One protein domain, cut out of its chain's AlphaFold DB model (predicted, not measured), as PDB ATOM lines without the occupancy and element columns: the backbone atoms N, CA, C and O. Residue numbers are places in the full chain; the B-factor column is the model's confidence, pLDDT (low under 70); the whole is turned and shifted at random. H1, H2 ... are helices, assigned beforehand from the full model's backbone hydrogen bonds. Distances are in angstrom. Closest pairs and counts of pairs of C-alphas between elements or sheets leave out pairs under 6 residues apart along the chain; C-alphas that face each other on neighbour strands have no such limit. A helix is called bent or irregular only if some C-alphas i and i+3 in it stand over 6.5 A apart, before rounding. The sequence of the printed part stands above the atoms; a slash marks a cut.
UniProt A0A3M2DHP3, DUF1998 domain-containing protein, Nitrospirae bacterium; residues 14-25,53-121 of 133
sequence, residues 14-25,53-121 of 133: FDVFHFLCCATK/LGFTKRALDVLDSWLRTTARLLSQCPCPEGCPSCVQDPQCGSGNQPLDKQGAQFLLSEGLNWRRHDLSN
ATOM      1  N   PHE A  14       4.481 -46.446  -9.682       44.88
ATOM      2  CA  PHE A  14       5.937 -46.441  -9.535       44.88
ATOM      3  C   PHE A  14       6.535 -45.028  -9.481       44.88
ATOM      4  O   PHE A  14       7.593 -44.850  -8.892       44.88
ATOM      5  N   ASP A  15       5.856 -44.007 -10.001       54.09
ATOM      6  CA  ASP A  15       6.334 -42.617  -9.936       54.09
ATOM      7  C   ASP A  15       5.991 -41.976  -8.582       54.09
ATOM      8  O   ASP A  15       6.788 -41.240  -8.001       54.09
ATOM      9  N   VAL A  16       4.841 -42.348  -8.005       55.19
ATOM     10  CA  VAL A  16       4.534 -42.078  -6.588       55.19
ATOM     11  C   VAL A  16       5.546 -42.787  -5.690       55.19
ATOM     12  O   VAL A  16       5.988 -42.229  -4.688       55.19
ATOM     13  N   PHE A  17       5.944 -44.003  -6.073       50.53
ATOM     14  CA  PHE A  17       6.980 -44.774  -5.398       50.53
ATOM     15  C   PHE A  17       8.348 -44.072  -5.442       50.53
ATOM     16  O   PHE A  17       8.982 -43.892  -4.403       50.53
ATOM     17  N   HIS A  18       8.756 -43.606  -6.627       53.38
ATOM     18  CA  HIS A  18       9.957 -42.800  -6.844       53.38
ATOM     19  C   HIS A  18       9.965 -41.556  -5.939       53.38
ATOM     20  O   HIS A  18      10.934 -41.309  -5.220       53.38
ATOM     21  N   PHE A  19       8.854 -40.812  -5.894       54.09
ATOM     22  CA  PHE A  19       8.721 -39.634  -5.034       54.09
ATOM     23  C   PHE A  19       8.855 -39.973  -3.542       54.09
ATOM     24  O   PHE A  19       9.588 -39.295  -2.822       54.09
ATOM     25  N   LEU A  20       8.200 -41.042  -3.078       55.31
ATOM     26  CA  LEU A  20       8.278 -41.493  -1.686       55.31
ATOM     27  C   LEU A  20       9.698 -41.886  -1.269       55.31
ATOM     28  O   LEU A  20      10.153 -41.454  -0.212       55.31
ATOM     29  N   CYS A  21      10.417 -42.639  -2.102       49.06
ATOM     30  CA  CYS A  21      11.806 -43.021  -1.831       49.06
ATOM     31  C   CYS A  21      12.801 -41.859  -1.925       49.06
ATOM     32  O   CYS A  21      13.861 -41.899  -1.301       49.06
ATOM     33  N   CYS A  22      12.496 -40.812  -2.691       41.97
ATOM     34  CA  CYS A  22      13.287 -39.582  -2.667       41.97
ATOM     35  C   CYS A  22      12.994 -38.748  -1.412       41.97
ATOM     36  O   CYS A  22      13.916 -38.208  -0.802       41.97
ATOM     37  N   ALA A  23      11.731 -38.681  -0.983       43.62
ATOM     38  CA  ALA A  23      11.317 -37.912   0.184       43.62
ATOM     39  C   ALA A  23      11.848 -38.493   1.513       43.62
ATOM     40  O   ALA A  23      12.136 -37.712   2.421       43.62
ATOM     41  N   THR A  24      12.093 -39.811   1.616       39.25
ATOM     42  CA  THR A  24      12.731 -40.417   2.811       39.25
ATOM     43  C   THR A  24      14.152 -39.914   3.053       39.25
ATOM     44  O   THR A  24      14.641 -39.959   4.180       39.25
ATOM     45  N   LYS A  25      14.820 -39.373   2.027       41.84
ATOM     46  CA  LYS A  25      16.162 -38.785   2.158       41.84
ATOM     47  C   LYS A  25      16.158 -37.377   2.741       41.84
ATOM     48  O   LYS A  25      17.147 -36.977   3.341       41.84
ATOM     49  N   LEU A  53      -1.293 -32.029 -21.226       77.50
ATOM     50  CA  LEU A  53      -2.032 -33.183 -21.760       77.50
ATOM     51  C   LEU A  53      -3.084 -33.715 -20.771       77.50
ATOM     52  O   LEU A  53      -3.831 -34.636 -21.090       77.50
ATOM     53  N   GLY A  54      -3.154 -33.145 -19.567       70.31
ATOM     54  CA  GLY A  54      -4.067 -33.537 -18.497       70.31
ATOM     55  C   GLY A  54      -3.582 -34.720 -17.656       70.31
ATOM     56  O   GLY A  54      -4.346 -35.222 -16.827       70.31
ATOM     57  N   PHE A  55      -2.333 -35.168 -17.820       64.88
ATOM     58  CA  PHE A  55      -1.799 -36.317 -17.084       64.88
ATOM     59  C   PHE A  55      -1.685 -36.030 -15.591       64.88
ATOM     60  O   PHE A  55      -2.103 -36.848 -14.775       64.88
ATOM     61  N   THR A  56      -1.219 -34.837 -15.235       67.31
ATOM     62  CA  THR A  56      -1.145 -34.354 -13.853       67.31
ATOM     63  C   THR A  56      -2.524 -34.326 -13.196       67.31
ATOM     64  O   THR A  56      -2.705 -34.842 -12.094       67.31
ATOM     65  N   LYS A  57      -3.534 -33.793 -13.898       68.81
ATOM     66  CA  LYS A  57      -4.918 -33.754 -13.403       68.81
ATOM     67  C   LYS A  57      -5.435 -35.164 -13.129       68.81
ATOM     68  O   LYS A  57      -5.941 -35.441 -12.047       68.81
ATOM     69  N   ARG A  58      -5.250 -36.074 -14.088       72.94
ATOM     70  CA  ARG A  58      -5.674 -37.465 -13.933       72.94
ATOM     71  C   ARG A  58      -4.917 -38.180 -12.814       72.94
ATOM     72  O   ARG A  58      -5.523 -38.968 -12.096       72.94
ATOM     73  N   ALA A  59      -3.624 -37.907 -12.661       67.00
ATOM     74  CA  ALA A  59      -2.797 -38.463 -11.597       67.00
ATOM     75  C   ALA A  59      -3.331 -38.072 -10.212       67.00
ATOM     76  O   ALA A  59      -3.413 -38.934  -9.343       67.00
ATOM     77  N   LEU A  60      -3.779 -36.824 -10.022       68.25
ATOM     78  CA  LEU A  60      -4.393 -36.372  -8.765       68.25
ATOM     79  C   LEU A  60      -5.703 -37.106  -8.435       68.25
ATOM     80  O   LEU A  60      -5.968 -37.383  -7.260       68.25
ATOM     81  N   ASP A  61      -6.499 -37.468  -9.445       75.25
ATOM     82  CA  ASP A  61      -7.736 -38.234  -9.240       75.25
ATOM     83  C   ASP A  61      -7.451 -39.646  -8.706       75.25
ATOM     84  O   ASP A  61      -8.176 -40.152  -7.849       75.25
ATOM     85  N   VAL A  62      -6.390 -40.290  -9.205       75.81
ATOM     86  CA  VAL A  62      -6.052 -41.690  -8.883       75.81
ATOM     87  C   VAL A  62      -4.979 -41.835  -7.800       75.81
ATOM     88  O   VAL A  62      -4.702 -42.953  -7.360       75.81
ATOM     89  N   LEU A  63      -4.412 -40.722  -7.324       75.94
ATOM     90  CA  LEU A  63      -3.298 -40.685  -6.377       75.94
ATOM     91  C   LEU A  63      -3.576 -41.475  -5.091       75.94
ATOM     92  O   LEU A  63      -2.713 -42.214  -4.631       75.94
ATOM     93  N   ASP A  64      -4.786 -41.376  -4.529       79.12
ATOM     94  CA  ASP A  64      -5.162 -42.121  -3.313       79.12
ATOM     95  C   ASP A  64      -5.082 -43.642  -3.526       79.12
ATOM     96  O   ASP A  64      -4.533 -44.366  -2.693       79.12
ATOM     97  N   SER A  65      -5.546 -44.123  -4.681       79.38
ATOM     98  CA  SER A  65      -5.456 -45.540  -5.047       79.38
ATOM     99  C   SER A  65      -4.000 -45.995  -5.161       79.38
ATOM    100  O   SER A  65      -3.633 -47.069  -4.674       79.38
ATOM    101  N   TRP A  66      -3.140 -45.156  -5.743       82.75
ATOM    102  CA  TRP A  66      -1.710 -45.436  -5.849       82.75
ATOM    103  C   TRP A  66      -1.026 -45.471  -4.487       82.75
ATOM    104  O   TRP A  66      -0.353 -46.454  -4.189       82.75
ATOM    105  N   LEU A  67      -1.268 -44.484  -3.621       82.56
ATOM    106  CA  LEU A  67      -0.713 -44.458  -2.265       82.56
ATOM    107  C   LEU A  67      -1.131 -45.706  -1.467       82.56
ATOM    108  O   LEU A  67      -0.294 -46.365  -0.850       82.56
ATOM    109  N   ARG A  68      -2.406 -46.105  -1.530       84.62
ATOM    110  CA  ARG A  68      -2.889 -47.331  -0.864       84.62
ATOM    111  C   ARG A  68      -2.255 -48.598  -1.427       84.62
ATOM    112  O   ARG A  68      -1.906 -49.500  -0.665       84.62
ATOM    113  N   THR A  69      -2.108 -48.674  -2.746       84.88
ATOM    114  CA  THR A  69      -1.469 -49.817  -3.412       84.88
ATOM    115  C   THR A  69      -0.010 -49.934  -2.981       84.88
ATOM    116  O   THR A  69       0.428 -51.012  -2.581       84.88
ATOM    117  N   THR A  70       0.715 -48.817  -2.956       83.75
ATOM    118  CA  THR A  70       2.089 -48.745  -2.455       83.75
ATOM    119  C   THR A  70       2.182 -49.163  -0.989       83.75
ATOM    120  O   THR A  70       3.070 -49.933  -0.623       83.75
ATOM    121  N   ALA A  71       1.223 -48.754  -0.151       86.12
ATOM    122  CA  ALA A  71       1.206 -49.109   1.271       86.12
ATOM    123  C   ALA A  71       1.070 -50.614   1.453       86.12
ATOM    124  O   ALA A  71       1.777 -51.232   2.253       86.12
ATOM    125  N   ARG A  72       0.191 -51.215   0.648       87.06
ATOM    126  CA  ARG A  72      -0.005 -52.655   0.623       87.06
ATOM    127  C   ARG A  72       1.274 -53.380   0.207       87.06
ATOM    128  O   ARG A  72       1.677 -54.297   0.918       87.06
ATOM    129  N   LEU A  73       1.932 -52.954  -0.870       86.31
ATOM    130  CA  LEU A  73       3.188 -53.559  -1.331       86.31
ATOM    131  C   LEU A  73       4.281 -53.502  -0.254       86.31
ATOM    132  O   LEU A  73       4.901 -54.524   0.047       86.31
ATOM    133  N   LEU A  74       4.457 -52.347   0.395       85.81
ATOM    134  CA  LEU A  74       5.412 -52.197   1.495       85.81
ATOM    135  C   LEU A  74       5.073 -53.109   2.680       85.81
ATOM    136  O   LEU A  74       5.966 -53.737   3.245       85.81
ATOM    137  N   SER A  75       3.791 -53.218   3.044       86.56
ATOM    138  CA  SER A  75       3.340 -54.064   4.159       86.56
ATOM    139  C   SER A  75       3.501 -55.567   3.898       86.56
ATOM    140  O   SER A  75       3.724 -56.328   4.833       86.56
ATOM    141  N   GLN A  76       3.411 -55.996   2.636       89.88
ATOM    142  CA  GLN A  76       3.520 -57.405   2.243       89.88
ATOM    143  C   GLN A  76       4.968 -57.877   2.115       89.88
ATOM    144  O   GLN A  76       5.227 -59.080   2.143       89.88
ATOM    145  N   CYS A  77       5.922 -56.956   1.976       88.88
ATOM    146  CA  CYS A  77       7.327 -57.321   1.940       88.88
ATOM    147  C   CYS A  77       7.798 -57.771   3.339       88.88
ATOM    148  O   CYS A  77       7.612 -57.020   4.298       88.88
ATOM    149  N   PRO A  78       8.455 -58.936   3.490       91.06
ATOM    150  CA  PRO A  78       8.885 -59.447   4.795       91.06
ATOM    151  C   PRO A  78      10.150 -58.769   5.352       91.06
ATOM    152  O   PRO A  78      10.572 -59.089   6.459       91.06
ATOM    153  N   CYS A  79      10.793 -57.863   4.606       88.56
ATOM    154  CA  CYS A  79      12.035 -57.236   5.055       88.56
ATOM    155  C   CYS A  79      11.804 -56.269   6.242       88.56
ATOM    156  O   CYS A  79      10.786 -55.565   6.262       88.56
ATOM    157  N   PRO A  80      12.732 -56.213   7.215       84.81
ATOM    158  CA  PRO A  80      12.620 -55.315   8.366       84.81
ATOM    159  C   PRO A  80      13.066 -53.879   8.045       84.81
ATOM    160  O   PRO A  80      12.352 -52.932   8.357       84.81
ATOM    161  N   GLU A  81      14.214 -53.732   7.382       82.69
ATOM    162  CA  GLU A  81      14.883 -52.439   7.159       82.69
ATOM    163  C   GLU A  81      14.478 -51.805   5.821       82.69
ATOM    164  O   GLU A  81      14.236 -50.611   5.741       82.69
ATOM    165  N   GLY A  82      14.345 -52.618   4.770       84.25
ATOM    166  CA  GLY A  82      14.153 -52.175   3.388       84.25
ATOM    167  C   GLY A  82      14.971 -53.045   2.438       84.25
ATOM    168  O   GLY A  82      16.051 -53.513   2.787       84.25
ATOM    169  N   CYS A  83      14.442 -53.344   1.253       83.94
ATOM    170  CA  CYS A  83      15.142 -54.159   0.262       83.94
ATOM    171  C   CYS A  83      14.929 -53.630  -1.163       83.94
ATOM    172  O   CYS A  83      13.980 -52.874  -1.407       83.94
ATOM    173  N   PRO A  84      15.767 -54.070  -2.120       84.00
ATOM    174  CA  PRO A  84      15.648 -53.676  -3.513       84.00
ATOM    175  C   PRO A  84      14.254 -53.909  -4.118       84.00
ATOM    176  O   PRO A  84      13.763 -53.149  -4.941       84.00
ATOM    177  N   SER A  85      13.569 -54.959  -3.672       82.62
ATOM    178  CA  SER A  85      12.246 -55.315  -4.185       82.62
ATOM    179  C   SER A  85      11.113 -54.446  -3.646       82.62
ATOM    180  O   SER A  85      10.020 -54.495  -4.201       82.62
ATOM    181  N   CYS A  86      11.328 -53.707  -2.550       82.56
ATOM    182  CA  CYS A  86      10.251 -52.974  -1.889       82.56
ATOM    183  C   CYS A  86      10.468 -51.476  -1.776       82.56
ATOM    184  O   CYS A  86       9.461 -50.799  -1.695       82.56
ATOM    185  N   VAL A  87      11.708 -50.976  -1.698       82.25
ATOM    186  CA  VAL A  87      12.032 -49.539  -1.554       82.25
ATOM    187  C   VAL A  87      13.108 -49.057  -2.518       82.25
ATOM    188  O   VAL A  87      13.597 -47.940  -2.388       82.25
ATOM    189  N   GLN A  88      13.472 -49.856  -3.521       81.50
ATOM    190  CA  GLN A  88      14.361 -49.357  -4.563       81.50
ATOM    191  C   GLN A  88      13.607 -48.490  -5.549       81.50
ATOM    192  O   GLN A  88      12.530 -48.840  -6.029       81.50
ATOM    193  N   ASP A  89      14.279 -47.427  -5.945       74.62
ATOM    194  CA  ASP A  89      13.945 -46.655  -7.116       74.62
ATOM    195  C   ASP A  89      15.070 -46.806  -8.169       74.62
ATOM    196  O   ASP A  89      16.251 -46.605  -7.854       74.62
ATOM    197  N   PRO A  90      14.747 -47.202  -9.417       67.94
ATOM    198  CA  PRO A  90      15.727 -47.334 -10.495       67.94
ATOM    199  C   PRO A  90      16.349 -46.000 -10.935       67.94
ATOM    200  O   PRO A  90      17.426 -46.010 -11.524       67.94
ATOM    201  N   GLN A  91      15.714 -44.863 -10.639       64.75
ATOM    202  CA  GLN A  91      16.200 -43.519 -10.976       64.75
ATOM    203  C   GLN A  91      16.904 -42.830  -9.789       64.75
ATOM    204  O   GLN A  91      17.194 -41.633  -9.815       64.75
ATOM    205  N   CYS A  92      17.211 -43.585  -8.734       66.00
ATOM    206  CA  CYS A  92      17.757 -43.057  -7.496       66.00
ATOM    207  C   CYS A  92      19.222 -42.614  -7.654       66.00
ATOM    208  O   CYS A  92      20.145 -43.429  -7.633       66.00
ATOM    209  N   GLY A  93      19.453 -41.298  -7.705       64.19
ATOM    210  CA  GLY A  93      20.793 -40.711  -7.864       64.19
ATOM    211  C   GLY A  93      21.790 -40.987  -6.725       64.19
ATOM    212  O   GLY A  93      22.979 -40.744  -6.891       64.19
ATOM    213  N   SER A  94      21.339 -41.511  -5.577       65.81
ATOM    214  CA  SER A  94      22.209 -41.872  -4.441       65.81
ATOM    215  C   SER A  94      22.481 -43.376  -4.320       65.81
ATOM    216  O   SER A  94      22.934 -43.834  -3.273       65.81
ATOM    217  N   GLY A  95      22.136 -44.170  -5.339       71.19
ATOM    218  CA  GLY A  95      22.346 -45.621  -5.312       71.19
ATOM    219  C   GLY A  95      21.482 -46.363  -4.284       71.19
ATOM    220  O   GLY A  95      21.840 -47.459  -3.867       71.19
ATOM    221  N   ASN A  96      20.350 -45.779  -3.877       68.94
ATOM    222  CA  ASN A  96      19.416 -46.336  -2.893       68.94
ATOM    223  C   ASN A  96      20.032 -46.615  -1.509       68.94
ATOM    224  O   ASN A  96      19.658 -47.581  -0.854       68.94
ATOM    225  N   GLN A  97      20.967 -45.780  -1.048       73.62
ATOM    226  CA  GLN A  97      21.531 -45.901   0.298       73.62
ATOM    227  C   GLN A  97      21.154 -44.701   1.185       73.62
ATOM    228  O   GLN A  97      21.428 -43.564   0.780       73.62
ATOM    229  N   PRO A  98      20.553 -44.933   2.376       76.62
ATOM    230  CA  PRO A  98      20.037 -46.215   2.892       76.62
ATOM    231  C   PRO A  98      18.692 -46.631   2.251       76.62
ATOM    232  O   PRO A  98      17.910 -45.784   1.821       76.62
ATOM    233  N   LEU A  99      18.403 -47.937   2.221       79.81
ATOM    234  CA  LEU A  99      17.062 -48.464   1.931       79.81
ATOM    235  C   LEU A  99      16.244 -48.417   3.229       79.81
ATOM    236  O   LEU A  99      16.435 -49.281   4.078       79.81
ATOM    237  N   ASP A 100      15.358 -47.430   3.379       82.06
ATOM    238  CA  ASP A 100      14.560 -47.233   4.599       82.06
ATOM    239  C   ASP A 100      13.059 -47.455   4.356       82.06
ATOM    240  O   ASP A 100      12.336 -46.618   3.806       82.06
ATOM    241  N   LYS A 101      12.579 -48.612   4.805       83.50
ATOM    242  CA  LYS A 101      11.172 -49.005   4.775       83.50
ATOM    243  C   LYS A 101      10.331 -48.246   5.788       83.50
ATOM    244  O   LYS A 101       9.173 -47.954   5.491       83.50
ATOM    245  N   GLN A 102      10.872 -47.950   6.965       85.50
ATOM    246  CA  GLN A 102      10.123 -47.272   8.021       85.50
ATOM    247  C   GLN A 102       9.864 -45.820   7.625       85.50
ATOM    248  O   GLN A 102       8.720 -45.366   7.686       85.50
ATOM    249  N   GLY A 103      10.881 -45.133   7.099       83.69
ATOM    250  CA  GLY A 103      10.732 -43.813   6.496       83.69
ATOM    251  C   GLY A 103       9.715 -43.817   5.352       83.69
ATOM    252  O   GLY A 103       8.848 -42.942   5.289       83.69
ATOM    253  N   ALA A 104       9.755 -44.829   4.476       83.31
ATOM    254  CA  ALA A 104       8.814 -44.928   3.359       83.31
ATOM    255  C   ALA A 104       7.367 -45.104   3.846       83.31
ATOM    256  O   ALA A 104       6.451 -44.460   3.335       83.31
ATOM    257  N   GLN A 105       7.146 -45.934   4.867       85.25
ATOM    258  CA  GLN A 105       5.830 -46.104   5.488       85.25
ATOM    259  C   GLN A 105       5.342 -44.826   6.177       85.25
ATOM    260  O   GLN A 105       4.166 -44.481   6.047       85.25
ATOM    261  N   PHE A 106       6.232 -44.112   6.869       83.31
ATOM    262  CA  PHE A 106       5.909 -42.853   7.533       83.31
ATOM    263  C   PHE A 106       5.403 -41.812   6.531       83.31
ATOM    264  O   PHE A 106       4.273 -41.338   6.650       83.31
ATOM    265  N   LEU A 107       6.172 -41.533   5.480       79.00
ATOM    266  CA  LEU A 107       5.781 -40.562   4.455       79.00
ATOM    267  C   LEU A 107       4.487 -40.944   3.742       79.00
ATOM    268  O   LEU A 107       3.683 -40.082   3.385       79.00
ATOM    269  N   LEU A 108       4.259 -42.242   3.562       81.81
ATOM    270  CA  LEU A 108       3.047 -42.731   2.931       81.81
ATOM    271  C   LEU A 108       1.819 -42.512   3.809       81.81
ATOM    272  O   LEU A 108       0.753 -42.144   3.313       81.81
ATOM    273  N   SER A 109       1.978 -42.721   5.116       81.19
ATOM    274  CA  SER A 109       0.931 -42.446   6.094       81.19
ATOM    275  C   SER A 109       0.591 -40.955   6.143       81.19
ATOM    276  O   SER A 109      -0.589 -40.601   6.112       81.19
ATOM    277  N   GLU A 110       1.601 -40.086   6.084       78.75
ATOM    278  CA  GLU A 110       1.411 -38.638   6.021       78.75
ATOM    279  C   GLU A 110       0.703 -38.213   4.726       78.75
ATOM    280  O   GLU A 110      -0.261 -37.448   4.771       78.75
ATOM    281  N   GLY A 111       1.082 -38.776   3.572       74.56
ATOM    282  CA  GLY A 111       0.423 -38.490   2.292       74.56
ATOM    283  C   GLY A 111      -1.057 -38.898   2.270       74.56
ATOM    284  O   GLY A 111      -1.911 -38.156   1.773       74.56
ATOM    285  N   LEU A 112      -1.391 -40.049   2.865       78.62
ATOM    286  CA  LEU A 112      -2.775 -40.514   3.019       78.62
ATOM    287  C   LEU A 112      -3.582 -39.650   4.002       78.62
ATOM    288  O   LEU A 112      -4.781 -39.437   3.800       78.62
ATOM    289  N   ASN A 113      -2.950 -39.145   5.063       74.12
ATOM    290  CA  ASN A 113      -3.593 -38.253   6.028       74.12
ATOM    291  C   ASN A 113      -3.838 -36.858   5.444       74.12
ATOM    292  O   ASN A 113      -4.922 -36.303   5.636       74.12
ATOM    293  N   TRP A 114      -2.896 -36.335   4.659       64.94
ATOM    294  CA  TRP A 114      -3.028 -35.058   3.964       64.94
ATOM    295  C   TRP A 114      -4.224 -35.044   2.993       64.94
ATOM    296  O   TRP A 114      -5.056 -34.137   3.049       64.94
ATOM    297  N   ARG A 115      -4.405 -36.096   2.178       60.97
ATOM    298  CA  ARG A 115      -5.546 -36.203   1.239       60.97
ATOM    299  C   ARG A 115      -6.910 -36.137   1.919       60.97
ATOM    300  O   ARG A 115      -7.868 -35.636   1.332       60.97
ATOM    301  N   ARG A 116      -7.008 -36.645   3.150       54.72
ATOM    302  CA  ARG A 116      -8.251 -36.613   3.927       54.72
ATOM    303  C   ARG A 116      -8.664 -35.184   4.275       54.72
ATOM    304  O   ARG A 116      -9.853 -34.897   4.253       54.72
ATOM    305  N   HIS A 117      -7.687 -34.316   4.546       49.91
ATOM    306  CA  HIS A 117      -7.913 -32.905   4.854       49.91
ATOM    307  C   HIS A 117      -8.288 -32.074   3.622       49.91
ATOM    308  O   HIS A 117      -9.128 -31.181   3.731       49.91
ATOM    309  N   ASP A 118      -7.708 -32.371   2.459       49.62
ATOM    310  CA  ASP A 118      -7.985 -31.601   1.241       49.62
ATOM    311  C   ASP A 118      -9.371 -31.937   0.668       49.62
ATOM    312  O   ASP A 118     -10.169 -31.042   0.413       49.62
ATOM    313  N   LEU A 119      -9.763 -33.221   0.617       43.69
ATOM    314  CA  LEU A 119     -11.110 -33.613   0.168       43.69
ATOM    315  C   LEU A 119     -12.237 -33.060   1.057       43.69
ATOM    316  O   LEU A 119     -13.310 -32.748   0.542       43.69
ATOM    317  N   SER A 120     -12.007 -32.894   2.365       42.69
ATOM    318  CA  SER A 120     -12.961 -32.207   3.249       42.69
ATOM    319  C   SER A 120     -13.068 -30.698   2.991       42.69
ATOM    320  O   SER A 120     -14.071 -30.102   3.369       42.69
ATOM    321  N   ASN A 121     -12.079 -30.093   2.325       40.44
ATOM    322  CA  ASN A 121     -12.043 -28.669   1.970       40.44
ATOM    323  C   ASN A 121     -12.357 -28.388   0.483       40.44
ATOM    324  O   ASN A 121     -12.575 -27.235   0.121       40.44
TER     325      ASN A 121
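Overview. This is residues 14 to 25 and 53 to 121 of the 133 residues of the protein "DUF1998 domain-containing protein" of Nitrospirae bacterium (UniProt A0A3M2DHP3). Two long helices, H2 and H4, run opposite ways and cross at a slant, with H1 set across both; the short H3 and its loops make the turn from the end of H2 to the start of H4. H2 is kinked, and its first residues, 55 to 58, stick out from the body together with residues 53 and 54. The 81 printed residues hold four named helices, H1 to H4 in chain order, and no named strand: the class is all helix. The whole is compact, with a radius of gyration of the C-alphas of 13.2 A and spans of 36 by 26 by 20 A.

Along the chain. H1, residues 14 to 23, begins with C-alpha 14 at (5.937, -46.441, -9.535). H2, residues 55 to 76, measures 29.1 A; it has a kink of 60 degrees near residue 62 and is irregular, with C-alphas 61 and 64 7.5 A apart. H3 is residues 84 to 87. H4, residues 101 to 121, measures 31.0 A and ends with C-alpha 121 at (-12.043, -28.669, 1.970).

Arrangement. Helix packing is mostly crossed, with no shallow tilt among three touching pairs. H1 touches H2 at residues 63 to 70 alone, about perpendicular at 74 degrees; the closest C-alphas, of Phe 17 and Thr 70, are 7.0 A apart. H1 touches H4 at residues 104 to 108 alone, about perpendicular at 73 degrees; the closest C-alphas, of Leu 20 and Ala 104, are 6.1 A apart. H2, with residues 64 to 74 alone, touches H4 at a steep tilt of 42 degrees, opposite ways; the closest C-alphas, of Leu 67 and Leu 108, are 6.6 A apart. H3 only just touches H2, with 3 pairs of C-alphas within 8 A, the closest being Leu 74 and Cys 86 at 6.0 A. In H1 every O i to N i+4 pair is within hydrogen-bond range, in H2 16 of 18 and in H4 15 of 17; H3 is too short for such a pair.

Size, cuts and confidence. The two C-alphas farthest apart, of Leu 53 and Pro 80, are 40.2 A apart. Residues 26 to 52 are not printed, and C-alphas 25 and 53 are 30.6 A apart across the cut. The link from H3 to H4, 13 residues, is long. Mean pLDDT of the printed part is 71.6; 31 residues are under 70, among them 14 to 25 and 114 to 121.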